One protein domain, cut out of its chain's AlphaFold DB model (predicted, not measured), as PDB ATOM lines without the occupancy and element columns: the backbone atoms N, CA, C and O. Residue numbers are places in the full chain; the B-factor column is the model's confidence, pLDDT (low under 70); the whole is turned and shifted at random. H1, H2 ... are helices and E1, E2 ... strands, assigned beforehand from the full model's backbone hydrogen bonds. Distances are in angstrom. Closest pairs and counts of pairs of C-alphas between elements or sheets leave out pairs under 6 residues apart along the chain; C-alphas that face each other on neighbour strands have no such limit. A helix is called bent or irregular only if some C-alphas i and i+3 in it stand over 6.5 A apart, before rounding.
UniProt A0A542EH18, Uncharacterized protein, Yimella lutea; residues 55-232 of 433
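Overview. This is residues 55 to 232 of the 433 residues of an uncharacterized protein of Yimella lutea (UniProt A0A542EH18). A strongly twisted sheet of four strands bears H2 and H3 over one face, while H4 runs out from beside it to cross H1 in a helical head that also holds short H5. At the other end of the long axis, unnamed residues 126 to 147 loop outward. The printed part has 178 residues, under half in named elements, class mixed: H1 H2 E1 E2 H3 E3 E4 H4 H5, the sheet's order being E1 E2 E4 E3, all antiparallel. It is elongated, 62 by 37 by 34 A, and only just loose, close to compact, with a radius of gyration of the C-alphas of 19.1 A.

Arrangement. H1, residues 55 to 72, touches H4, residues 194 to 211, with residues 62 to 65 alone, closest at C-alphas Leu 65 and Leu 200, 5.8 A, at a steep tilt of 57 degrees, opposite ways. H1 only just touches H5, residues 218 to 221, with 3 pairs of C-alphas within 8 A, the closest Phe 58 and Leu 221, 7.3 A, through residues 57 to 61 alone. H2, residues 83 to 89, and H3, residues 148 to 158, are on the same face of the sheet, each at a height of 9.8 A. E1, residues 100 to 107, and E2, residues 119 to 125, form a hairpin, with N 104 and O 122 2.9 A apart. E3, residues 162 to 167, and E4, residues 175 to 180, form another hairpin, with N 176 and O 166 within hydrogen-bond range at 2.8 A; E2 and E4 are antiparallel neighbours, with N 123 and O 177 within hydrogen-bond range at 2.8 A. E2, H3 and E3 make a split strand-helix-strand unit, two strands running the same way with E4 between, its crossover right-handed. H4 only grazes the sheet, with residues 194 to 198. O i to N i+4 pairs are all within hydrogen-bond range in H2 and H4, 12 of 14 in H1 and 4 of 7 in H3; H5 is too short for one.

Along the chain. H1 begins at C-alpha 55, (152.242, 78.441, 126.185), spans 24.7 A and has a kink of 56 degrees near residue 62. It is irregular, C-alphas 61 and 64 being 7.5 A apart; H3 is only just so, C-alphas 153 and 156 being 6.8 A apart. E1 spans 20.2 A, and H4, 25.7 A, ends at C-alpha 211, (153.908, 90.584, 134.158).

Size, cuts and confidence. The printed part has no cut; the C-alphas farthest apart, Ala 55 and Asp 138, are 63.6 A apart. The links E1 to E2, E2 to H3 and E4 to H4 are long. Among the residues with pLDDT under 70 are 109 to 118, 183 to 192 and 218 to 232.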
ATOM      1  N   ALA A  55     151.761  77.301 126.965       78.25
ATOM      2  CA  ALA A  55     152.242  78.441 126.185       78.25
ATOM      3  C   ALA A  55     151.344  78.764 124.977       78.25
ATOM      4  O   ALA A  55     151.177  79.933 124.641       78.25
ATOM      5  N   GLU A  56     150.748  77.743 124.357       82.31
ATOM      6  CA  GLU A  56     149.816  77.898 123.239       82.31
ATOM      7  C   GLU A  56     148.500  78.518 123.714       82.31
ATOM      8  O   GLU A  56     148.072  79.535 123.177       82.31
ATOM      9  N   VAL A  57     147.916  77.975 124.789       77.38
ATOM     10  CA  VAL A  57     146.669  78.485 125.389       77.38
ATOM     11  C   VAL A  57     146.843  79.918 125.899       77.38
ATOM     12  O   VAL A  57     145.964  80.765 125.742       77.38
ATOM     13  N   PHE A  58     147.998  80.208 126.497       81.88
ATOM     14  CA  PHE A  58     148.345  81.545 126.957       81.88
ATOM     15  C   PHE A  58     148.454  82.533 125.789       81.88
ATOM     16  O   PHE A  58     147.872  83.613 125.861       81.88
ATOM     17  N   ALA A  59     149.151  82.169 124.708       85.75
ATOM     18  CA  ALA A  59     149.261  83.012 123.517       85.75
ATOM     19  C   ALA A  59     147.895  83.237 122.847       85.75
ATOM     20  O   ALA A  59     147.557  84.362 122.491       85.75
ATOM     21  N   GLU A  60     147.074  82.193 122.733       84.75
ATOM     22  CA  GLU A  60     145.726  82.284 122.168       84.75
ATOM     23  C   GLU A  60     144.817  83.223 122.974       84.75
ATOM     24  O   GLU A  60     144.081  84.022 122.395       84.75
ATOM     25  N   HIS A  61     144.892  83.183 124.308       82.62
ATOM     26  CA  HIS A  61     144.079  84.038 125.176       82.62
ATOM     27  C   HIS A  61     144.318  85.533 124.931       82.62
ATOM     28  O   HIS A  61     143.367  86.315 124.920       82.62
ATOM     29  N   PHE A  62     145.579  85.920 124.733       89.06
ATOM     30  CA  PHE A  62     145.985  87.308 124.519       89.06
ATOM     31  C   PHE A  62     145.989  87.741 123.052       89.06
ATOM     32  O   PHE A  62     146.119  88.936 122.787       89.06
ATOM     33  N   LYS A  63     145.769  86.808 122.120       88.19
ATOM     34  CA  LYS A  63     145.767  87.067 120.682       88.19
ATOM     35  C   LYS A  63     144.889  88.253 120.253       88.19
ATOM     36  O   LYS A  63     145.386  89.054 119.473       88.19
ATOM     37  N   PRO A  64     143.655  88.456 120.766       88.50
ATOM     38  CA  PRO A  64     142.857  89.622 120.374       88.50
ATOM     39  C   PRO A  64     143.529  90.964 120.699       88.50
ATOM     40  O   PRO A  64     143.408  91.915 119.934       88.50
ATOM     41  N   LEU A  65     144.252  91.037 121.822       90.06
ATOM     42  CA  LEU A  65     145.013  92.225 122.205       90.06
ATOM     43  C   LEU A  65     146.273  92.378 121.344       90.06
ATOM     44  O   LEU A  65     146.574  93.488 120.924       90.06
ATOM     45  N   ASP A  66     146.976  91.283 121.045       92.44
ATOM     46  CA  ASP A  66     148.157  91.304 120.170       92.44
ATOM     47  C   ASP A  66     147.814  91.717 118.731       92.44
ATOM     48  O   ASP A  66     148.516  92.538 118.138       92.44
ATOM     49  N   ASP A  67     146.722  91.181 118.181       90.31
ATOM     50  CA  ASP A  67     146.234  91.511 116.839       90.31
ATOM     51  C   ASP A  67     145.867  93.005 116.763       90.31
ATOM     52  O   ASP A  67     146.291  93.696 115.833       90.31
ATOM     53  N   PHE A  68     145.176  93.531 117.785       90.06
ATOM     54  CA  PHE A  68     144.872  94.960 117.892       90.06
ATOM     55  C   PHE A  68     146.146  95.813 117.975       90.06
ATOM     56  O   PHE A  68     146.292  96.787 117.234       90.06
ATOM     57  N   GLU A  69     147.081  95.452 118.862       91.94
ATOM     58  CA  GLU A  69     148.314  96.218 119.077       91.94
ATOM     59  C   GLU A  69     149.220  96.231 117.833       91.94
ATOM     60  O   GLU A  69     149.930  97.207 117.579       91.94
ATOM     61  N   SER A  70     149.165  95.173 117.021       92.69
ATOM     62  CA  SER A  70     149.866  95.067 115.738       92.69
ATOM     63  C   SER A  70     149.287  96.001 114.667       92.69
ATOM     64  O   SER A  70     150.042  96.596 113.894       92.69
ATOM     65  N   GLU A  71     147.960  96.147 114.607       91.19
ATOM     66  CA  GLU A  71     147.282  96.980 113.603       91.19
ATOM     67  C   GLU A  71     147.271  98.472 113.973       91.19
ATOM     68  O   GLU A  71     147.475  99.333 113.112       91.19
ATOM     69  N   HIS A  72     147.065  98.785 115.255       86.56
ATOM     70  CA  HIS A  72     146.776 100.145 115.725       86.56
ATOM     71  C   HIS A  72     147.852 100.734 116.653       86.56
ATOM     72  O   HIS A  72     147.770 101.910 117.013       86.56
ATOM     73  N   GLY A  73     148.881  99.960 117.011       90.56
ATOM     74  CA  GLY A  73     149.877 100.340 118.014       90.56
ATOM     75  C   GLY A  73     149.442  99.992 119.440       90.56
ATOM     76  O   GLY A  73     148.387  99.407 119.655       90.56
ATOM     77  N   GLU A  74     150.271 100.329 120.434       90.81
ATOM     78  CA  GLU A  74     150.021  99.954 121.833       90.81
ATOM     79  C   GLU A  74     148.615 100.363 122.301       90.81
ATOM     80  O   GLU A  74     148.228 101.531 122.213       90.81
ATOM     81  N   TYR A  75     147.868  99.395 122.843       88.12
ATOM     82  CA  TYR A  75     146.538  99.638 123.367       88.12
ATOM     83  C   TYR A  75     146.662 100.453 124.651       88.12
ATOM     84  O   TYR A  75     147.125  99.960 125.686       88.12
ATOM     85  N   ALA A  76     146.255 101.716 124.568       85.12
ATOM     86  CA  ALA A  76     146.093 102.581 125.719       85.12
ATOM     87  C   ALA A  76     144.678 102.365 126.273       85.12
ATOM     88  O   ALA A  76     143.722 102.834 125.646       85.12
ATOM     89  N   PRO A  77     144.513 101.671 127.419       77.81
ATOM     90  CA  PRO A  77     143.207 101.569 128.044       77.81
ATOM     91  C   PRO A  77     142.724 102.984 128.315       77.81
ATOM     92  O   PRO A  77     143.445 103.820 128.873       77.81
ATOM     93  N   ALA A  78     141.516 103.277 127.860       67.25
ATOM     94  CA  ALA A  78     140.955 104.589 128.080       67.25
ATOM     95  C   ALA A  78     140.767 104.848 129.578       67.25
ATOM     96  O   ALA A  78     140.768 103.926 130.399       67.25
ATOM     97  N   GLU A  79     140.563 106.117 129.940       70.00
ATOM     98  CA  GLU A  79     140.104 106.447 131.285       70.00
ATOM     99  C   GLU A  79     138.904 105.556 131.617       70.00
ATOM    100  O   GLU A  79     137.947 105.509 130.837       70.00
ATOM    101  N   ARG A  80     139.026 104.784 132.711       64.44
ATOM    102  CA  ARG A  80     138.091 103.709 133.068       64.44
ATOM    103  C   ARG A  80     136.669 104.169 132.799       64.44
ATOM    104  O   ARG A  80     136.208 105.120 133.432       64.44
ATOM    105  N   VAL A  81     135.979 103.475 131.897       67.12
ATOM    106  CA  VAL A  81     134.544 103.675 131.748       67.12
ATOM    107  C   VAL A  81     133.930 103.193 133.055       67.12
ATOM    108  O   VAL A  81     133.885 101.997 133.339       67.12
ATOM    109  N   THR A  82     133.585 104.137 133.926       75.31
ATOM    110  CA  THR A  82     133.007 103.791 135.216       75.31
ATOM    111  C   THR A  82     131.596 103.265 134.998       75.31
ATOM    112  O   THR A  82     130.957 103.538 133.977       75.31
ATOM    113  N   ALA A  83     131.098 102.510 135.969       71.88
ATOM    114  CA  ALA A  83     129.726 102.031 135.950       71.88
ATOM    115  C   ALA A  83     128.722 103.185 135.771       71.88
ATOM    116  O   ALA A  83     127.751 103.065 135.028       71.88
ATOM    117  N   GLU A  84     129.001 104.337 136.381       76.44
ATOM    118  CA  GLU A  84     128.199 105.552 136.256       76.44
ATOM    119  C   GLU A  84     128.199 106.091 134.823       76.44
ATOM    120  O   GLU A  84     127.147 106.476 134.322       76.44
ATOM    121  N   ARG A  85     129.351 106.071 134.142       80.50
ATOM    122  CA  ARG A  85     129.460 106.510 132.746       80.50
ATOM    123  C   ARG A  85     128.731 105.552 131.801       80.50
ATOM    124  O   ARG A  85     128.050 106.013 130.889       80.50
ATOM    125  N   LEU A  86     128.799 104.238 132.040       81.62
ATOM    126  CA  LEU A  86     127.997 103.254 131.297       81.62
ATOM    127  C   LEU A  86     126.495 103.497 131.487       81.62
ATOM    128  O   LEU A  86     125.751 103.519 130.511       81.62
ATOM    129  N   MET A  87     126.054 103.749 132.722       85.25
ATOM    130  CA  MET A  87     124.661 104.096 132.999       85.25
ATOM    131  C   MET A  87     124.236 105.416 132.352       85.25
ATOM    132  O   MET A  87     123.115 105.518 131.860       85.25
ATOM    133  N   GLU A  88     125.094 106.436 132.354       86.69
ATOM    134  CA  GLU A  88     124.821 107.717 131.700       86.69
ATOM    135  C   GLU A  88     124.626 107.533 130.195       86.69
ATOM    136  O   GLU A  88     123.607 107.963 129.653       86.69
ATOM    137  N   HIS A  89     125.537 106.810 129.539       82.12
ATOM    138  CA  HIS A  89     125.418 106.494 128.117       82.12
ATOM    139  C   HIS A  89     124.193 105.632 127.798       82.12
ATOM    140  O   HIS A  89     123.587 105.815 126.744       82.12
ATOM    141  N   ALA A  90     123.787 104.744 128.709       83.69
ATOM    142  CA  ALA A  90     122.587 103.923 128.553       83.69
ATOM    143  C   ALA A  90     121.282 104.699 128.840       83.69
ATOM    144  O   ALA A  90     120.191 104.149 128.726       83.69
ATOM    145  N   GLY A  91     121.353 105.977 129.241       87.81
ATOM    146  CA  GLY A  91     120.174 106.756 129.641       87.81
ATOM    147  C   GLY A  91     119.549 106.290 130.966       87.81
ATOM    148  O   GLY A  91     118.385 106.592 131.259       87.81
ATOM    149  N   LEU A  92     120.327 105.562 131.767       89.62
ATOM    150  CA  LEU A  92     119.956 104.973 133.053       89.62
ATOM    151  C   LEU A  92     120.405 105.821 134.251       89.62
ATOM    152  O   LEU A  92     119.959 105.585 135.375       89.62
ATOM    153  N   ALA A  93     121.270 106.817 134.041       88.50
ATOM    154  CA  ALA A  93     121.727 107.699 135.111       88.50
ATOM    155  C   ALA A  93     120.552 108.386 135.836       88.50
ATOM    156  O   ALA A  93     119.642 108.942 135.219       88.50
ATOM    157  N   GLY A  94     120.576 108.338 137.172       85.94
ATOM    158  CA  GLY A  94     119.548 108.935 138.033       85.94
ATOM    159  C   GLY A  94     118.209 108.187 138.076       85.94
ATOM    160  O   GLY A  94     117.284 108.656 138.740       85.94
ATOM    161  N   ARG A  95     118.080 107.039 137.395       90.12
ATOM    162  CA  ARG A  95     116.892 106.179 137.480       90.12
ATOM    163  C   ARG A  95     116.857 105.406 138.798       90.12
ATOM    164  O   ARG A  95     117.887 105.154 139.423       90.12
ATOM    165  N   ASN A  96     115.656 105.020 139.218       90.44
ATOM    166  CA  ASN A  96     115.453 104.254 140.440       90.44
ATOM    167  C   ASN A  96     115.515 102.751 140.136       90.44
ATOM    168  O   ASN A  96     114.609 102.210 139.512       90.44
ATOM    169  N   PHE A  97     116.560 102.067 140.591       88.88
ATOM    170  CA  PHE A  97     116.671 100.602 140.507       88.88
ATOM    171  C   PHE A  97     116.283  99.913 141.826       88.88
ATOM    172  O   PHE A  97     116.570  98.738 142.058       88.88
ATOM    173  N   GLY A  98     115.687 100.660 142.758       87.56
ATOM    174  CA  GLY A  98     115.448 100.209 144.117       87.56
ATOM    175  C   GLY A  98     116.775 100.059 144.855       87.56
ATOM    176  O   GLY A  98     117.535 101.015 145.011       87.56
ATOM    177  N   ARG A  99     117.072  98.847 145.331       87.94
ATOM    178  CA  ARG A  99     118.292  98.565 146.101       87.94
ATOM    179  C   ARG A  99     119.418  98.063 145.202       87.94
ATOM    180  O   ARG A  99     119.795  96.894 145.275       87.94
ATOM    181  N   MET A 100     119.959  98.961 144.381       90.19
ATOM    182  CA  MET A 100     121.125  98.682 143.538       90.19
ATOM    183  C   MET A 100     122.350  98.314 144.389       90.19
ATOM    184  O   MET A 100     122.618  98.928 145.424       90.19
ATOM    185  N   ARG A 101     123.093  97.298 143.951       88.75
ATOM    186  CA  ARG A 101     124.308  96.803 144.611       88.75
ATOM    187  C   ARG A 101     125.556  96.984 143.775       88.75
ATOM    188  O   ARG A 101     126.611  97.268 144.332       88.75
ATOM    189  N   GLY A 102     125.433  96.785 142.474       87.75
ATOM    190  CA  GLY A 102     126.566  96.790 141.572       87.75
ATOM    191  C   GLY A 102     126.111  96.810 140.130       87.75
ATOM    192  O   GLY A 102     124.932  96.619 139.828       87.75
ATOM    193  N   ILE A 103     127.074  97.085 139.265       87.00
ATOM    194  CA  ILE A 103     126.897  97.158 137.825       87.00
ATOM    195  C   ILE A 103     128.071  96.402 137.210       87.00
ATOM    196  O   ILE A 103     129.220  96.600 137.623       87.00
ATOM    197  N   SER A 104     127.783  95.537 136.251       85.56
ATOM    198  CA  SER A 104     128.761  94.761 135.490       85.56
ATOM    199  C   SER A 104     128.425  94.827 134.003       85.56
ATOM    200  O   SER A 104     127.357  95.290 133.609       85.56
ATOM    201  N   VAL A 105     129.364  94.394 133.166       83.12
ATOM    202  CA  VAL A 105     129.074  94.054 131.772       83.12
ATOM    203  C   VAL A 105     129.264  92.557 131.636       83.12
ATOM    204  O   VAL A 105     130.300  92.032 132.051       83.12
ATOM    205  N   GLU A 106     128.263  91.878 131.095       83.25
ATOM    206  CA  GLU A 106     128.267  90.425 130.962       83.25
ATOM    207  C   GLU A 106     127.945  90.016 129.531       83.25
ATOM    208  O   GLU A 106     127.116  90.625 128.860       83.25
ATOM    209  N   LEU A 107     128.630  88.977 129.061       73.38
ATOM    210  CA  LEU A 107     128.292  88.294 127.819       73.38
ATOM    211  C   LEU A 107     127.316  87.175 128.180       73.38
ATOM    212  O   LEU A 107     127.695  86.258 128.912       73.38
ATOM    213  N   ARG A 108     126.077  87.253 127.691       71.12
ATOM    214  CA  ARG A 108     125.082  86.187 127.874       71.12
ATOM    215  C   ARG A 108     125.277  85.191 126.728       71.12
ATOM    216  O   ARG A 108     125.145  85.569 125.568       71.12
ATOM    217  N   GLN A 109     125.722  83.977 127.049       58.34
ATOM    218  CA  GLN A 109     126.171  82.991 126.053       58.34
ATOM    219  C   GLN A 109     125.194  81.828 125.840       58.34
ATOM    220  O   GLN A 109     125.376  81.075 124.888       58.34
ATOM    221  N   ASP A 110     124.141  81.721 126.657       53.75
ATOM    222  CA  ASP A 110     123.300  80.526 126.697       53.75
ATOM    223  C   ASP A 110     121.840  80.841 126.337       53.75
ATOM    224  O   ASP A 110     121.284  81.858 126.751       53.75
ATOM    225  N   ASP A 111     121.231  79.933 125.573       54.75
ATOM    226  CA  ASP A 111     119.798  79.794 125.260       54.75
ATOM    227  C   ASP A 111     119.105  80.883 124.422       54.75
ATOM    228  O   ASP A 111     117.964  80.684 123.993       54.75
ATOM    229  N   TRP A 112     119.778  81.989 124.115       55.78
ATOM    230  CA  TRP A 112     119.239  83.048 123.260       55.78
ATOM    231  C   TRP A 112     119.723  82.867 121.817       55.78
ATOM    232  O   TRP A 112     120.795  82.315 121.562       55.78
ATOM    233  N   THR A 113     118.898  83.255 120.841       54.25
ATOM    234  CA  THR A 113     119.249  83.083 119.420       54.25
ATOM    235  C   THR A 113     120.540  83.849 119.091       54.25
ATOM    236  O   THR A 113     120.836  84.844 119.745       54.25
ATOM    237  N   GLU A 114     121.329  83.424 118.089       52.38
ATOM    238  CA  GLU A 114     122.586  84.116 117.708       52.38
ATOM    239  C   GLU A 114     122.384  85.635 117.488       52.38
ATOM    240  O   GLU A 114     123.299  86.421 117.720       52.38
ATOM    241  N   GLU A 115     121.170  86.066 117.121       54.97
ATOM    242  CA  GLU A 115     120.789  87.474 116.932       54.97
ATOM    243  C   GLU A 115     120.690  88.290 118.242       54.97
ATOM    244  O   GLU A 115     120.711  89.518 118.191       54.97
ATOM    245  N   GLU A 116     120.638  87.641 119.409       55.56
ATOM    246  CA  GLU A 116     120.486  88.263 120.739       55.56
ATOM    247  C   GLU A 116     121.715  88.064 121.644       55.56
ATOM    248  O   GLU A 116     121.736  88.473 122.806       55.56
ATOM    249  N   THR A 117     122.773  87.447 121.116       59.81
ATOM    250  CA  THR A 117     124.037  87.269 121.833       59.81
ATOM    251  C   THR A 117     124.880  88.540 121.720       59.81
ATOM    252  O   THR A 117     125.485  88.841 120.694       59.81
ATOM    253  N   GLY A 118     124.901  89.327 122.794       69.25
ATOM    254  CA  GLY A 118     125.650  90.577 122.876       69.25
ATOM    255  C   GLY A 118     126.158  90.843 124.292       69.25
ATOM    256  O   GLY A 118     125.785  90.144 125.237       69.25
ATOM    257  N   PRO A 119     127.046  91.831 124.477       78.56
ATOM    258  CA  PRO A 119     127.349  92.329 125.807       78.56
ATOM    259  C   PRO A 119     126.134  93.081 126.363       78.56
ATOM    260  O   PRO A 119     125.552  93.941 125.699       78.56
ATOM    261  N   PHE A 120     125.796  92.802 127.612       86.31
ATOM    262  CA  PHE A 120     124.735  93.492 128.329       86.31
ATOM    263  C   PHE A 120     125.321  94.274 129.490       86.31
ATOM    264  O   PHE A 120     126.221  93.805 130.189       86.31
ATOM    265  N   LEU A 121     124.783  95.466 129.718       88.88
ATOM    266  CA  LEU A 121     124.948  96.158 130.982       88.88
ATOM    267  C   LEU A 121     124.038  95.473 132.003       88.88
ATOM    268  O   LEU A 121     122.821  95.454 131.841       88.88
ATOM    269  N   VAL A 122     124.624  94.922 133.058       91.56
ATOM    270  CA  VAL A 122     123.891  94.217 134.108       91.56
ATOM    271  C   VAL A 122     123.833  95.094 135.346       91.56
ATOM    272  O   VAL A 122     124.864  95.488 135.892       91.56
ATOM    273  N   VAL A 123     122.622  95.399 135.807       92.94
ATOM    274  CA  VAL A 123     122.387  96.111 137.065       92.94
ATOM    275  C   VAL A 123     121.924  95.109 138.116       92.94
ATOM    276  O   VAL A 123     120.780  94.645 138.108       92.94
ATOM    277  N   HIS A 124     122.820  94.799 139.049       92.56
ATOM    278  CA  HIS A 124     122.558  93.876 140.143       92.56
ATOM    279  C   HIS A 124     121.815  94.595 141.274       92.56
ATOM    280  O   HIS A 124     122.290  95.590 141.843       92.56
ATOM    281  N   THR A 125     120.634  94.091 141.618       92.56
ATOM    282  CA  THR A 125     119.714  94.696 142.587       92.56
ATOM    283  C   THR A 125     119.322  93.691 143.658       92.56
ATOM    284  O   THR A 125     119.267  92.495 143.413       92.56
ATOM    285  N   ARG A 126     118.994  94.163 144.862       88.75
ATOM    286  CA  ARG A 126     118.431  93.326 145.936       88.75
ATOM    287  C   ARG A 126     116.906  93.209 145.817       88.75
ATOM    288  O   ARG A 126     116.189  93.454 146.790       88.75
ATOM    289  N   ASN A 127     116.431  92.909 144.612       82.06
ATOM    290  CA  ASN A 127     115.012  92.859 144.262       82.06
ATOM    291  C   ASN A 127     114.619  91.513 143.605       82.06
ATOM    292  O   ASN A 127     113.646  91.481 142.857       82.06
ATOM    293  N   GLY A 128     115.353  90.421 143.869       83.12
ATOM    294  CA  GLY A 128     115.029  89.076 143.348       83.12
ATOM    295  C   GLY A 128     113.688  88.535 143.840       83.12
ATOM    296  O   GLY A 128     113.015  89.214 144.619       83.12
ATOM    297  N   SER A 129     113.270  87.336 143.417       76.19
ATOM    298  CA  SER A 129     111.948  86.744 143.738       76.19
ATOM    299  C   SER A 129     111.514  86.874 145.196       76.19
ATOM    300  O   SER A 129     110.334  87.112 145.448       76.19
ATOM    301  N   GLY A 130     112.434  86.824 146.164       65.25
ATOM    302  CA  GLY A 130     112.105  87.051 147.577       65.25
ATOM    303  C   GLY A 130     111.606  88.467 147.928       65.25
ATOM    304  O   GLY A 130     111.103  88.674 149.030       65.25
ATOM    305  N   ASN A 131     111.757  89.443 147.027       71.62
ATOM    306  CA  ASN A 131     111.487  90.875 147.209       71.62
ATOM    307  C   ASN A 131     110.711  91.516 146.034       71.62
ATOM    308  O   ASN A 131     110.593  92.746 146.001       71.62
ATOM    309  N   ARG A 132     110.207  90.720 145.075       77.88
ATOM    310  CA  ARG A 132     109.397  91.218 143.943       77.88
ATOM    311  C   ARG A 132     107.979  91.618 144.358       77.88
ATOM    312  O   ARG A 132     107.334  92.409 143.680       77.88
ATOM    313  N   GLU A 133     107.493  91.105 145.485       81.31
ATOM    314  CA  GLU A 133     106.173  91.460 146.000       81.31
ATOM    315  C   GLU A 133     106.132  92.902 146.532       81.31
ATOM    316  O   GLU A 133     107.085  93.432 147.114       81.31
ATOM    317  N   HIS A 134     104.984  93.549 146.343       82.50
ATOM    318  CA  HIS A 134     104.703  94.842 146.944       82.50
ATOM    319  C   HIS A 134     104.621  94.720 148.475       82.50
ATOM    320  O   HIS A 134     103.913  93.858 148.987       82.50
ATOM    321  N   TYR A 135     105.305  95.606 149.207       77.38
ATOM    322  CA  TYR A 135     105.332  95.598 150.681       77.38
ATOM    323  C   TYR A 135     104.782  96.881 151.330       77.38
ATOM    324  O   TYR A 135     104.928  97.065 152.540       77.38
ATOM    325  N   GLY A 136     104.198  97.797 150.555       76.81
ATOM    326  CA  GLY A 136     103.577  99.007 151.096       76.81
ATOM    327  C   GLY A 136     102.205  98.713 151.709       76.81
ATOM    328  O   GLY A 136     101.416  97.959 151.156       76.81
ATOM    329  N   GLU A 137     101.901  99.315 152.861       71.25
ATOM    330  CA  GLU A 137     100.546  99.255 153.439       71.25
ATOM    331  C   GLU A 137      99.642 100.383 152.900       71.25
ATOM    332  O   GLU A 137      98.426 100.226 152.843       71.25
ATOM    333  N   ASP A 138     100.240 101.499 152.458       72.19
ATOM    334  CA  ASP A 138      99.532 102.766 152.209       72.19
ATOM    335  C   ASP A 138      99.421 103.169 150.727       72.19
ATOM    336  O   ASP A 138      98.772 104.164 150.398       72.19
ATOM    337  N   THR A 139     100.062 102.439 149.816       78.19
ATOM    338  CA  THR A 139     100.082 102.766 148.380       78.19
ATOM    339  C   THR A 139      99.697 101.551 147.568       78.19
ATOM    340  O   THR A 139     100.293 100.499 147.756       78.19
ATOM    341  N   GLU A 140      98.756 101.696 146.638       87.44
ATOM    342  CA  GLU A 140      98.443 100.617 145.704       87.44
ATOM    343  C   GLU A 140      99.682 100.259 144.856       87.44
ATOM    344  O   GLU A 140     100.442 101.157 144.463       87.44
ATOM    345  N   PRO A 141      99.917  98.963 144.576       89.62
ATOM    346  CA  PRO A 141     101.009  98.543 143.713       89.62
ATOM    347  C   PRO A 141     100.841  99.137 142.314       89.62
ATOM    348  O   PRO A 141      99.751  99.137 141.744       89.62
ATOM    349  N   GLY A 142     101.936  99.639 141.749       88.69
ATOM    350  CA  GLY A 142     101.927 100.220 140.412       88.69
ATOM    351  C   GLY A 142     103.171 101.055 140.113       88.69
ATOM    352  O   GLY A 142     104.061 101.172 140.957       88.69
ATOM    353  N   PRO A 143     103.231 101.686 138.927       88.81
ATOM    354  CA  PRO A 143     104.405 102.429 138.462       88.81
ATOM    355  C   PRO A 143     104.738 103.666 139.309       88.81
ATOM    356  O   PRO A 143     105.867 104.140 139.268       88.81
ATOM    357  N   ALA A 144     103.777 104.186 140.080       89.38
ATOM    358  CA  ALA A 144     103.977 105.311 140.997       89.38
ATOM    359  C   ALA A 144     104.448 104.888 142.403       89.38
ATOM    360  O   ALA A 144     104.680 105.751 143.246       89.38
ATOM    361  N   CYS A 145     104.536 103.584 142.685       88.69
ATOM    362  CA  CYS A 145     105.011 103.075 143.965       88.69
ATOM    363  C   CYS A 145     106.528 102.848 143.920       88.69
ATOM    364  O   CYS A 145     107.033 102.156 143.037       88.69
ATOM    365  N   ASP A 146     107.239 103.374 144.919       88.88
ATOM    366  CA  ASP A 146     108.707 103.342 144.994       88.88
ATOM    367  C   ASP A 146     109.254 102.134 145.774       88.88
ATOM    368  O   ASP A 146     110.448 102.058 146.078       88.88
ATOM    369  N   CYS A 147     108.390 101.188 146.157       88.88
ATOM    370  CA  CYS A 147     108.821  99.980 146.851       88.88
ATOM    371  C   CYS A 147     109.642  99.091 145.899       88.88
ATOM    372  O   CYS A 147     109.361  99.041 144.704       88.88
ATOM    373  N   THR A 148     110.640  98.360 146.411       87.19
ATOM    374  CA  THR A 148     111.556  97.563 145.565       87.19
ATOM    375  C   THR A 148     110.835  96.607 144.618       87.19
ATOM    376  O   THR A 148     111.214  96.537 143.454       87.19
ATOM    377  N   GLY A 149     109.767  95.948 145.082       88.31
ATOM    378  CA  GLY A 149     108.930  95.098 144.234       88.31
ATOM    379  C   GLY A 149     108.292  95.860 143.070       88.31
ATOM    380  O   GLY A 149     108.459  95.481 141.920       88.31
ATOM    381  N   CYS A 150     107.651  97.006 143.327       90.56
ATOM    382  CA  CYS A 150     107.043  97.817 142.267       90.56
ATOM    383  C   CYS A 150     108.072  98.452 141.323       90.56
ATOM    384  O   CYS A 150     107.800  98.578 140.131       90.56
ATOM    385  N   VAL A 151     109.256  98.816 141.821       91.56
ATOM    386  CA  VAL A 151     110.355  99.302 140.976       91.56
ATOM    387  C   VAL A 151     110.822  98.201 140.019       91.56
ATOM    388  O   VAL A 151     110.916  98.457 138.820       91.56
ATOM    389  N   GLN A 152     111.035  96.984 140.526       90.81
ATOM    390  CA  GLN A 152     111.416  95.815 139.727       90.81
ATOM    391  C   GLN A 152     110.342  95.443 138.702       90.81
ATOM    392  O   GLN A 152     110.654  95.214 137.544       90.81
ATOM    393  N   THR A 153     109.071  95.424 139.106       90.00
ATOM    394  CA  THR A 153     107.974  94.954 138.250       90.00
ATOM    395  C   THR A 153     107.488  95.995 137.241       90.00
ATOM    396  O   THR A 153     107.093  95.628 136.140       90.00
ATOM    397  N   TYR A 154     107.469  97.284 137.596       91.19
ATOM    398  CA  TYR A 154     106.808  98.312 136.778       91.19
ATOM    399  C   TYR A 154     107.740  99.404 136.258       91.19
ATOM    400  O   TYR A 154     107.467  99.960 135.196       91.19
ATOM    401  N   GLN A 155     108.793  99.763 137.000       93.25
ATOM    402  CA  GLN A 155     109.662 100.876 136.606       93.25
ATOM    403  C   GLN A 155     110.818 100.397 135.722       93.25
ATOM    404  O   GLN A 155     110.984 100.924 134.623       93.25
ATOM    405  N   ILE A 156     111.577  99.390 136.170       94.19
ATOM    406  CA  ILE A 156     112.768  98.887 135.468       94.19
ATOM    407  C   ILE A 156     112.457  98.400 134.041       94.19
ATOM    408  O   ILE A 156     113.148  98.854 133.126       94.19
ATOM    409  N   PRO A 157     111.390  97.613 133.793       94.50
ATOM    410  CA  PRO A 157     111.040  97.198 132.434       94.50
ATOM    411  C   PRO A 157     110.694  98.353 131.485       94.50
ATOM    412  O   PRO A 157     110.681  98.190 130.269       94.50
ATOM    413  N   GLY A 158     110.398  99.541 132.026       93.38
ATOM    414  CA  GLY A 158     110.148 100.757 131.252       93.38
ATOM    415  C   GLY A 158     111.404 101.573 130.930       93.38
ATOM    416  O   GLY A 158     111.289 102.631 130.303       93.38
ATOM    417  N   TYR A 159     112.586 101.155 131.386       94.06
ATOM    418  CA  TYR A 159     113.832 101.877 131.139       94.06
ATOM    419  C   TYR A 159     114.403 101.598 129.739       94.06
ATOM    420  O   TYR A 159     114.198 100.516 129.189       94.06
ATOM    421  N   PRO A 160     115.111 102.574 129.131       92.19
ATOM    422  CA  PRO A 160     115.721 102.391 127.818       92.19
ATOM    423  C   PRO A 160     116.677 101.198 127.792       92.19
ATOM    424  O   PRO A 160     117.488 101.040 128.700       92.19
ATOM    425  N   GLY A 161     116.580 100.389 126.738       89.44
ATOM    426  CA  GLY A 161     117.452  99.237 126.530       89.44
ATOM    427  C   GLY A 161     117.203  98.073 127.483       89.44
ATOM    428  O   GLY A 161     117.991  97.143 127.450       89.44
ATOM    429  N   TYR A 162     116.168  98.091 128.333       93.81
ATOM    430  CA  TYR A 162     115.839  96.930 129.161       93.81
ATOM    431  C   TYR A 162     115.538  95.709 128.287       93.81
ATOM    432  O   TYR A 162     114.745  95.802 127.348       93.81
ATOM    433  N   VAL A 163     116.157  94.582 128.626       92.12
ATOM    434  CA  VAL A 163     116.010  93.311 127.914       92.12
ATOM    435  C   VAL A 163     115.182  92.354 128.756       92.12
ATOM    436  O   VAL A 163     114.104  91.940 128.339       92.12
ATOM    437  N   ASP A 164     115.684  92.022 129.944       92.56
ATOM    438  CA  ASP A 164     115.089  91.035 130.840       92.56
ATOM    439  C   ASP A 164     115.688  91.158 132.249       92.56
ATOM    440  O   ASP A 164     116.638  91.920 132.470       92.56
ATOM    441  N   ASP A 165     115.171  90.389 133.201       92.44
ATOM    442  CA  ASP A 165     115.753  90.249 134.523       92.44
ATOM    443  C   ASP A 165     115.708  88.808 135.043       92.44
ATOM    444  O   ASP A 165     114.691  88.123 134.973       92.44
ATOM    445  N   GLU A 166     116.811  88.355 135.628       90.94
ATOM    446  CA  GLU A 166     116.933  87.009 136.194       90.94
ATOM    447  C   GLU A 166     117.239  87.095 137.680       90.94
ATOM    448  O   GLU A 166     118.006  87.955 138.122       90.94
ATOM    449  N   ASP A 167     116.658  86.196 138.469       89.44
ATOM    450  CA  ASP A 167     117.089  86.055 139.852       89.44
ATOM    451  C   ASP A 167     118.494  85.445 139.910       89.44
ATOM    452  O   ASP A 167     118.866  84.613 139.085       89.44
ATOM    453  N   ASP A 168     119.271  85.840 140.914       81.31
ATOM    454  CA  ASP A 168     120.577  85.234 141.157       81.31
ATOM    455  C   ASP A 168     120.395  83.800 141.687       81.31
ATOM    456  O   ASP A 168     119.873  83.596 142.787       81.31
ATOM    457  N   ASP A 169     120.853  82.809 140.915       72.75
ATOM    458  CA  ASP A 169     120.806  81.380 141.259       72.75
ATOM    459  C   ASP A 169     121.473  81.059 142.610       72.75
ATOM    460  O   ASP A 169     121.126  80.073 143.269       72.75
ATOM    461  N   GLY A 170     122.439  81.877 143.042       74.62
ATOM    462  CA  GLY A 170     123.108  81.732 144.334       74.62
ATOM    463  C   GLY A 170     122.348  82.358 145.504       74.62
ATOM    464  O   GLY A 170     122.512  81.914 146.645       74.62
ATOM    465  N   ASP A 171     121.528  83.380 145.246       78.94
ATOM    466  CA  ASP A 171     120.750  84.102 146.252       78.94
ATOM    467  C   ASP A 171     119.548  84.828 145.618       78.94
ATOM    468  O   ASP A 171     119.624  85.994 145.232       78.94
ATOM    469  N   TYR A 172     118.389  84.164 145.637       82.12
ATOM    470  CA  TYR A 172     117.104  84.672 145.132       82.12
ATOM    471  C   TYR A 172     116.612  85.984 145.779       82.12
ATOM    472  O   TYR A 172     115.559  86.512 145.412       82.12
ATOM    473  N   THR A 173     117.320  86.540 146.769       84.69
ATOM    474  CA  THR A 173     117.054  87.910 147.231       84.69
ATOM    475  C   THR A 173     117.565  88.977 146.260       84.69
ATOM    476  O   THR A 173     117.160  90.143 146.384       84.69
ATOM    477  N   TYR A 174     118.402  88.594 145.294       89.62
ATOM    478  CA  TYR A 174     118.971  89.456 144.267       89.62
ATOM    479  C   TYR A 174     118.451  89.128 142.865       89.62
ATOM    480  O   TYR A 174     118.041  88.005 142.586       89.62
ATOM    481  N   ALA A 175     118.470  90.143 142.002       92.31
ATOM    482  CA  ALA A 175     118.158  90.042 140.583       92.31
ATOM    483  C   ALA A 175     119.185  90.808 139.746       92.31
ATOM    484  O   ALA A 175     119.602  91.918 140.111       92.31
ATOM    485  N   ASN A 176     119.539  90.224 138.609       93.81
ATOM    486  CA  ASN A 176     120.330  90.811 137.544       93.81
ATOM    487  C   ASN A 176     119.378  91.384 136.499       93.81
ATOM    488  O   ASN A 176     118.629  90.641 135.879       93.81
ATOM    489  N   ASN A 177     119.396  92.704 136.317       94.50
ATOM    490  CA  ASN A 177     118.609  93.377 135.286       94.50
ATOM    491  C   ASN A 177     119.506  93.637 134.082       94.50
ATOM    492  O   ASN A 177     120.512  94.337 134.220       94.50
ATOM    493  N   PHE A 178     119.146  93.089 132.932       92.62
ATOM    494  CA  PHE A 178     119.939  93.152 131.714       92.62
ATOM    495  C   PHE A 178     119.464  94.304 130.837       92.62
ATOM    496  O   PHE A 178     118.275  94.442 130.547       92.62
ATOM    497  N   PHE A 179     120.417  95.117 130.396       93.00
ATOM    498  CA  PHE A 179     120.199  96.206 129.456       93.00
ATOM    499  C   PHE A 179     121.117  96.045 128.252       93.00
ATOM    500  O   PHE A 179     122.285  95.680 128.405       93.00
ATOM    501  N   GLU A 180     120.618  96.358 127.061       88.81
ATOM    502  CA  GLU A 180     121.441  96.514 125.868       88.81
ATOM    503  C   GLU A 180     122.571  97.505 126.157       88.81
ATOM    504  O   GLU A 180     122.346  98.622 126.642       88.81
ATOM    505  N   LEU A 181     123.808  97.095 125.880       82.00
ATOM    506  CA  LEU A 181     124.949  97.974 126.059       82.00
ATOM    507  C   LEU A 181     124.926  99.041 124.950       82.00
ATOM    508  O   LEU A 181     124.981  98.691 123.768       82.00
ATOM    509  N   PRO A 182     124.863 100.343 125.285       72.56
ATOM    510  CA  PRO A 182     124.882 101.386 124.272       72.56
ATOM    511  C   PRO A 182     126.210 101.343 123.513       72.56
ATOM    512  O   PRO A 182     127.273 101.148 124.106       72.56
ATOM    513  N   THR A 183     126.169 101.596 122.204       69.12
ATOM    514  CA  THR A 183     127.393 101.845 121.441       69.12
ATOM    515  C   THR A 183     128.044 103.118 121.980       69.12
ATOM    516  O   THR A 183     127.524 104.220 121.786       69.12
ATOM    517  N   LEU A 184     129.169 102.985 122.683       63.44
ATOM    518  CA  LEU A 184     129.943 104.140 123.112       63.44
ATOM    519  C   LEU A 184     130.482 104.872 121.875       63.44
ATOM    520  O   LEU A 184     130.974 104.224 120.945       63.44
ATOM    521  N   PRO A 185     130.423 106.215 121.847       61.97
ATOM    522  CA  PRO A 185     131.128 106.970 120.827       61.97
ATOM    523  C   PRO A 185     132.631 106.650 120.915       61.97
ATOM    524  O   PRO A 185     133.155 106.444 122.014       61.97
ATOM    525  N   PRO A 186     133.336 106.585 119.777       61.06
ATOM    526  CA  PRO A 186     134.769 106.332 119.783       61.06
ATOM    527  C   PRO A 186     135.490 107.455 120.539       61.06
ATOM    528  O   PRO A 186     135.424 108.619 120.148       61.06
ATOM    529  N   ASP A 187     136.181 107.104 121.626       57.47
ATOM    530  CA  ASP A 187     137.106 108.009 122.313       57.47
ATOM    531  C   ASP A 187     138.498 107.832 121.672       57.47
ATOM    532  O   ASP A 187     139.338 107.112 122.206       57.47
ATOM    533  N   GLY A 188     138.736 108.424 120.496       59.78
ATOM    534  CA  GLY A 188     140.037 108.366 119.809       59.78
ATOM    535  C   GLY A 188     139.958 108.151 118.294       59.78
ATOM    536  O   GLY A 188     138.888 108.241 117.697       59.78
ATOM    537  N   ASP A 189     141.111 107.870 117.678       53.72
ATOM    538  CA  ASP A 189     141.287 107.776 116.217       53.72
ATOM    539  C   ASP A 189     140.811 106.442 115.596       53.72
ATOM    540  O   ASP A 189     140.866 106.286 114.375       53.72
ATOM    541  N   TYR A 190     140.308 105.489 116.396       57.78
ATOM    542  CA  TYR A 190     139.866 104.172 115.913       57.78
ATOM    543  C   TYR A 190     138.470 103.796 116.453       57.78
ATOM    544  O   TYR A 190     138.240 103.872 117.664       57.78
ATOM    545  N   PRO A 191     137.517 103.389 115.588       56.03
ATOM    546  CA  PRO A 191     136.169 103.004 115.995       56.03
ATOM    547  C   PRO A 191     136.129 101.552 116.490       56.03
ATOM    548  O   PRO A 191     135.863 100.638 115.717       56.03
ATOM    549  N   THR A 192     136.376 101.329 117.780       62.38
ATOM    550  CA  THR A 192     136.112 100.031 118.431       62.38
ATOM    551  C   THR A 192     134.697  99.993 118.989       62.38
ATOM    552  O   THR A 192     134.272 100.952 119.643       62.38
ATOM    553  N   ASP A 193     133.988  98.879 118.805       71.94
ATOM    554  CA  ASP A 193     132.747  98.646 119.537       71.94
ATOM    555  C   ASP A 193     133.018  98.542 121.057       71.94
ATOM    556  O   ASP A 193     134.145  98.321 121.516       71.94
ATOM    557  N   THR A 194     131.992  98.774 121.877       70.38
ATOM    558  CA  THR A 194     132.147  98.817 123.343       70.38
ATOM    559  C   THR A 194     132.503  97.456 123.940       70.38
ATOM    560  O   THR A 194     133.244  97.403 124.921       70.38
ATOM    561  N   ALA A 195     132.021  96.365 123.341       68.31
ATOM    562  CA  ALA A 195     132.318  95.003 123.774       68.31
ATOM    563  C   ALA A 195     133.812  94.710 123.617       68.31
ATOM    564  O   ALA A 195     134.485  94.305 124.564       68.31
ATOM    565  N   GLN A 196     134.326  94.988 122.421       76.50
ATOM    566  CA  GLN A 196     135.712  94.823 122.033       76.50
ATOM    567  C   GLN A 196     136.617  95.669 122.924       76.50
ATOM    568  O   GLN A 196     137.619  95.171 123.425       76.50
ATOM    569  N   ARG A 197     136.248  96.925 123.201       77.50
ATOM    570  CA  ARG A 197     137.026  97.802 124.087       77.50
ATOM    571  C   ARG A 197     137.108  97.269 125.520       77.50
ATOM    572  O   ARG A 197     138.193  97.214 126.086       77.50
ATOM    573  N   LEU A 198     135.992  96.813 126.090       75.00
ATOM    574  CA  LEU A 198     135.983  96.199 127.423       75.00
ATOM    575  C   LEU A 198     136.806  94.907 127.466       75.00
ATOM    576  O   LEU A 198     137.532  94.669 128.431       75.00
ATOM    577  N   GLN A 199     136.738  94.102 126.402       79.31
ATOM    578  CA  GLN A 199     137.551  92.899 126.261       79.31
ATOM    579  C   GLN A 199     139.050  93.233 126.208       79.31
ATOM    580  O   GLN A 199     139.848  92.584 126.885       79.31
ATOM    581  N   LEU A 200     139.448  94.251 125.442       83.81
ATOM    582  CA  LEU A 200     140.840  94.703 125.355       83.81
ATOM    583  C   LEU A 200     141.338  95.281 126.690       83.81
ATOM    584  O   LEU A 200     142.453  94.957 127.104       83.81
ATOM    585  N   ASP A 201     140.510  96.047 127.408       82.69
ATOM    586  CA  ASP A 201     140.809  96.537 128.763       82.69
ATOM    587  C   ASP A 201     141.052  95.382 129.750       82.69
ATOM    588  O   ASP A 201     142.014  95.411 130.530       82.69
ATOM    589  N   GLU A 202     140.205  94.346 129.722       80.50
ATOM    590  CA  GLU A 202     140.365  93.159 130.567       80.50
ATOM    591  C   GLU A 202     141.660  92.406 130.231       80.50
ATOM    592  O   GLU A 202     142.438  92.091 131.140       80.50
ATOM    593  N   LEU A 203     141.933  92.175 128.942       85.19
ATOM    594  CA  LEU A 203     143.151  91.508 128.479       85.19
ATOM    595  C   LEU A 203     144.411  92.296 128.860       85.19
ATOM    596  O   LEU A 203     145.367  91.704 129.366       85.19
ATOM    597  N   LYS A 204     144.423  93.624 128.688       89.19
ATOM    598  CA  LYS A 204     145.575  94.473 129.041       89.19
ATOM    599  C   LYS A 204     145.853  94.405 130.540       89.19
ATOM    600  O   LYS A 204     146.982  94.132 130.948       89.19
ATOM    601  N   ARG A 205     144.811  94.535 131.366       84.38
ATOM    602  CA  ARG A 205     144.924  94.428 132.828       84.38
ATOM    603  C   ARG A 205     145.397  93.044 133.272       84.38
ATOM    604  O   ARG A 205     146.239  92.943 134.165       84.38
ATOM    605  N   ALA A 206     144.858  91.977 132.686       82.31
ATOM    606  CA  ALA A 206     145.283  90.615 132.993       82.31
ATOM    607  C   ALA A 206     146.767  90.417 132.652       82.31
ATOM    608  O   ALA A 206     147.522  89.905 133.482       82.31
ATOM    609  N   ARG A 207     147.205  90.900 131.481       89.94
ATOM    610  CA  ARG A 207     148.608  90.868 131.046       89.94
ATOM    611  C   ARG A 207     149.523  91.609 132.027       89.94
ATOM    612  O   ARG A 207     150.535  91.047 132.439       89.94
ATOM    613  N   GLU A 208     149.157  92.812 132.466       88.75
ATOM    614  CA  GLU A 208     149.928  93.594 133.450       88.75
ATOM    615  C   GLU A 208     150.040  92.890 134.810       88.75
ATOM    616  O   GLU A 208     151.121  92.816 135.403       88.75
ATOM    617  N   LEU A 209     148.940  92.326 135.317       83.81
ATOM    618  CA  LEU A 209     148.937  91.600 136.592       83.81
ATOM    619  C   LEU A 209     149.820  90.347 136.539       83.81
ATOM    620  O   LEU A 209     150.467  90.011 137.531       83.81
ATOM    621  N   VAL A 210     149.891  89.682 135.384       82.75
ATOM    622  CA  VAL A 210     150.819  88.567 135.148       82.75
ATOM    623  C   VAL A 210     152.261  89.034 135.124       82.75
ATOM    624  O   VAL A 210     153.104  88.466 135.814       82.75
ATOM    625  N   GLN A 211     152.551  90.071 134.340       86.06
ATOM    626  CA  GLN A 211     153.908  90.584 134.158       86.06
ATOM    627  C   GLN A 211     154.502  91.121 135.463       86.06
ATOM    628  O   GLN A 211     155.695  90.963 135.713       86.06
ATOM    629  N   THR A 212     153.670  91.713 136.321       88.25
ATOM    630  CA  THR A 212     154.064  92.189 137.656       88.25
ATOM    631  C   THR A 212     154.144  91.076 138.705       88.25
ATOM    632  O   THR A 212     154.583  91.324 139.827       88.25
ATOM    633  N   GLY A 213     153.717  89.852 138.375       83.44
ATOM    634  CA  GLY A 213     153.633  88.728 139.308       83.44
ATOM    635  C   GLY A 213     152.512  88.852 140.346       83.44
ATOM    636  O   GLY A 213     152.420  88.012 141.241       83.44
ATOM    637  N   ALA A 214     151.650  89.869 140.235       77.12
ATOM    638  CA  ALA A 214     150.498  90.068 141.112       77.12
ATOM    639  C   ALA A 214     149.440  88.967 140.933       77.12
ATOM    640  O   ALA A 214     148.747  88.610 141.886       77.12
ATOM    641  N   LEU A 215     149.333  88.404 139.727       75.31
ATOM    642  CA  LEU A 215     148.535  87.219 139.438       75.31
ATOM    643  C   LEU A 215     149.364  86.176 138.700       75.31
ATOM    644  O   LEU A 215     150.204  86.491 137.862       75.31
ATOM    645  N   ARG A 216     149.089  84.900 138.979       74.94
ATOM    646  CA  ARG A 216     149.684  83.802 138.206       74.94
ATOM    647  C   ARG A 216     148.877  83.555 136.921       74.94
ATOM    648  O   ARG A 216     147.649  83.615 137.003       74.94
ATOM    649  N   PRO A 217     149.514  83.206 135.790       71.44
ATOM    650  CA  PRO A 217     148.851  83.053 134.495       71.44
ATOM    651  C   PRO A 217     147.602  82.156 134.440       71.44
ATOM    652  O   PRO A 217     146.656  82.402 133.704       71.44
ATOM    653  N   TRP A 218     147.556  81.100 135.242       68.38
ATOM    654  CA  TRP A 218     146.423  80.172 135.242       68.38
ATOM    655  C   TRP A 218     145.152  80.729 135.902       68.38
ATOM    656  O   TRP A 218     144.085  80.145 135.729       68.38
ATOM    657  N   HIS A 219     145.217  81.855 136.624       63.28
ATOM    658  CA  HIS A 219     144.042  82.432 137.294       63.28
ATOM    659  C   HIS A 219     142.977  82.974 136.326       63.28
ATOM    660  O   HIS A 219     141.816  83.073 136.714       63.28
ATOM    661  N   PHE A 220     143.340  83.318 135.088       63.25
ATOM    662  CA  PHE A 220     142.392  83.788 134.063       63.25
ATOM    663  C   PHE A 220     142.174  82.769 132.943       63.25
ATOM    664  O   PHE A 220     141.085  82.738 132.379       63.25
ATOM    665  N   LEU A 221     143.131  81.877 132.662       55.41
ATOM    666  CA  LEU A 221     142.896  80.779 131.713       55.41
ATOM    667  C   LEU A 221     141.828  79.797 132.222       55.41
ATOM    668  O   LEU A 221     141.045  79.283 131.432       55.41
ATOM    669  N   ALA A 222     141.708  79.629 133.542       48.91
ATOM    670  CA  ALA A 222     140.634  78.849 134.160       48.91
ATOM    671  C   ALA A 222     139.226  79.469 134.003       48.91
ATOM    672  O   ALA A 222     138.247  78.824 134.365       48.91
ATOM    673  N   ARG A 223     139.101  80.707 133.491       44.28
ATOM    674  CA  ARG A 223     137.806  81.371 133.245       44.28
ATOM    675  C   ARG A 223     137.245  81.153 131.832       44.28
ATOM    676  O   ARG A 223     136.108  81.550 131.605       44.28
ATOM    677  N   ARG A 224     138.013  80.591 130.884       41.53
ATOM    678  CA  ARG A 224     137.650  80.561 129.446       41.53
ATOM    679  C   ARG A 224     137.518  79.182 128.797       41.53
ATOM    680  O   ARG A 224     137.348  79.122 127.584       41.53
ATOM    681  N   THR A 225     137.543  78.088 129.546       37.22
ATOM    682  CA  THR A 225     137.162  76.793 128.963       37.22
ATOM    683  C   THR A 225     135.640  76.750 128.871       37.22
ATOM    684  O   THR A 225     135.019  76.557 129.912       37.22
ATOM    685  N   ASP A 226     135.077  77.116 127.709       41.59
ATOM    686  CA  ASP A 226     134.042  76.414 126.901       41.59
ATOM    687  C   ASP A 226     133.025  75.444 127.554       41.59
ATOM    688  O   ASP A 226     132.334  74.696 126.866       41.59
ATOM    689  N   ARG A 227     132.883  75.461 128.871       39.25
ATOM    690  CA  ARG A 227     131.940  74.681 129.653       39.25
ATOM    691  C   ARG A 227     130.903  75.622 130.225       39.25
ATOM    692  O   ARG A 227     131.259  76.670 130.761       39.25
ATOM    693  N   ASP A 228     129.656  75.175 130.104       42.06
ATOM    694  CA  ASP A 228     128.464  75.599 130.837       42.06
ATOM    695  C   ASP A 228     128.808  76.559 131.997       42.06
ATOM    696  O   ASP A 228     129.478  76.138 132.950       42.06
ATOM    697  N   PRO A 229     128.405  77.840 131.949       42.38
ATOM    698  CA  PRO A 229     128.701  78.819 132.990       42.38
ATOM    699  C   PRO A 229     128.180  78.424 134.381       42.38
ATOM    700  O   PRO A 229     128.629  79.014 135.365       42.38
ATOM    701  N   LYS A 230     127.365  77.368 134.522       39.84
ATOM    702  CA  LYS A 230     127.066  76.731 135.820       39.84
ATOM    703  C   LYS A 230     128.277  76.025 136.450       39.84
ATOM    704  O   LYS A 230     128.304  75.810 137.659       39.84
ATOM    705  N   GLN A 231     129.328  75.742 135.679       43.38
ATOM    706  CA  GLN A 231     130.623  75.223 136.141       43.38
ATOM    707  C   GLN A 231     131.681  76.321 136.389       43.38
ATOM    708  O   GLN A 231     132.860  76.007 136.553       43.38
ATOM    709  N   ARG A 232     131.291  77.608 136.500       39.91
ATOM    710  CA  ARG A 232     132.183  78.773 136.763       39.91
ATOM    711  C   ARG A 232     133.021  78.729 138.057       39.91
ATOM    712  O   ARG A 232     133.740  79.687 138.348       39.91
TER     713      ARG A 232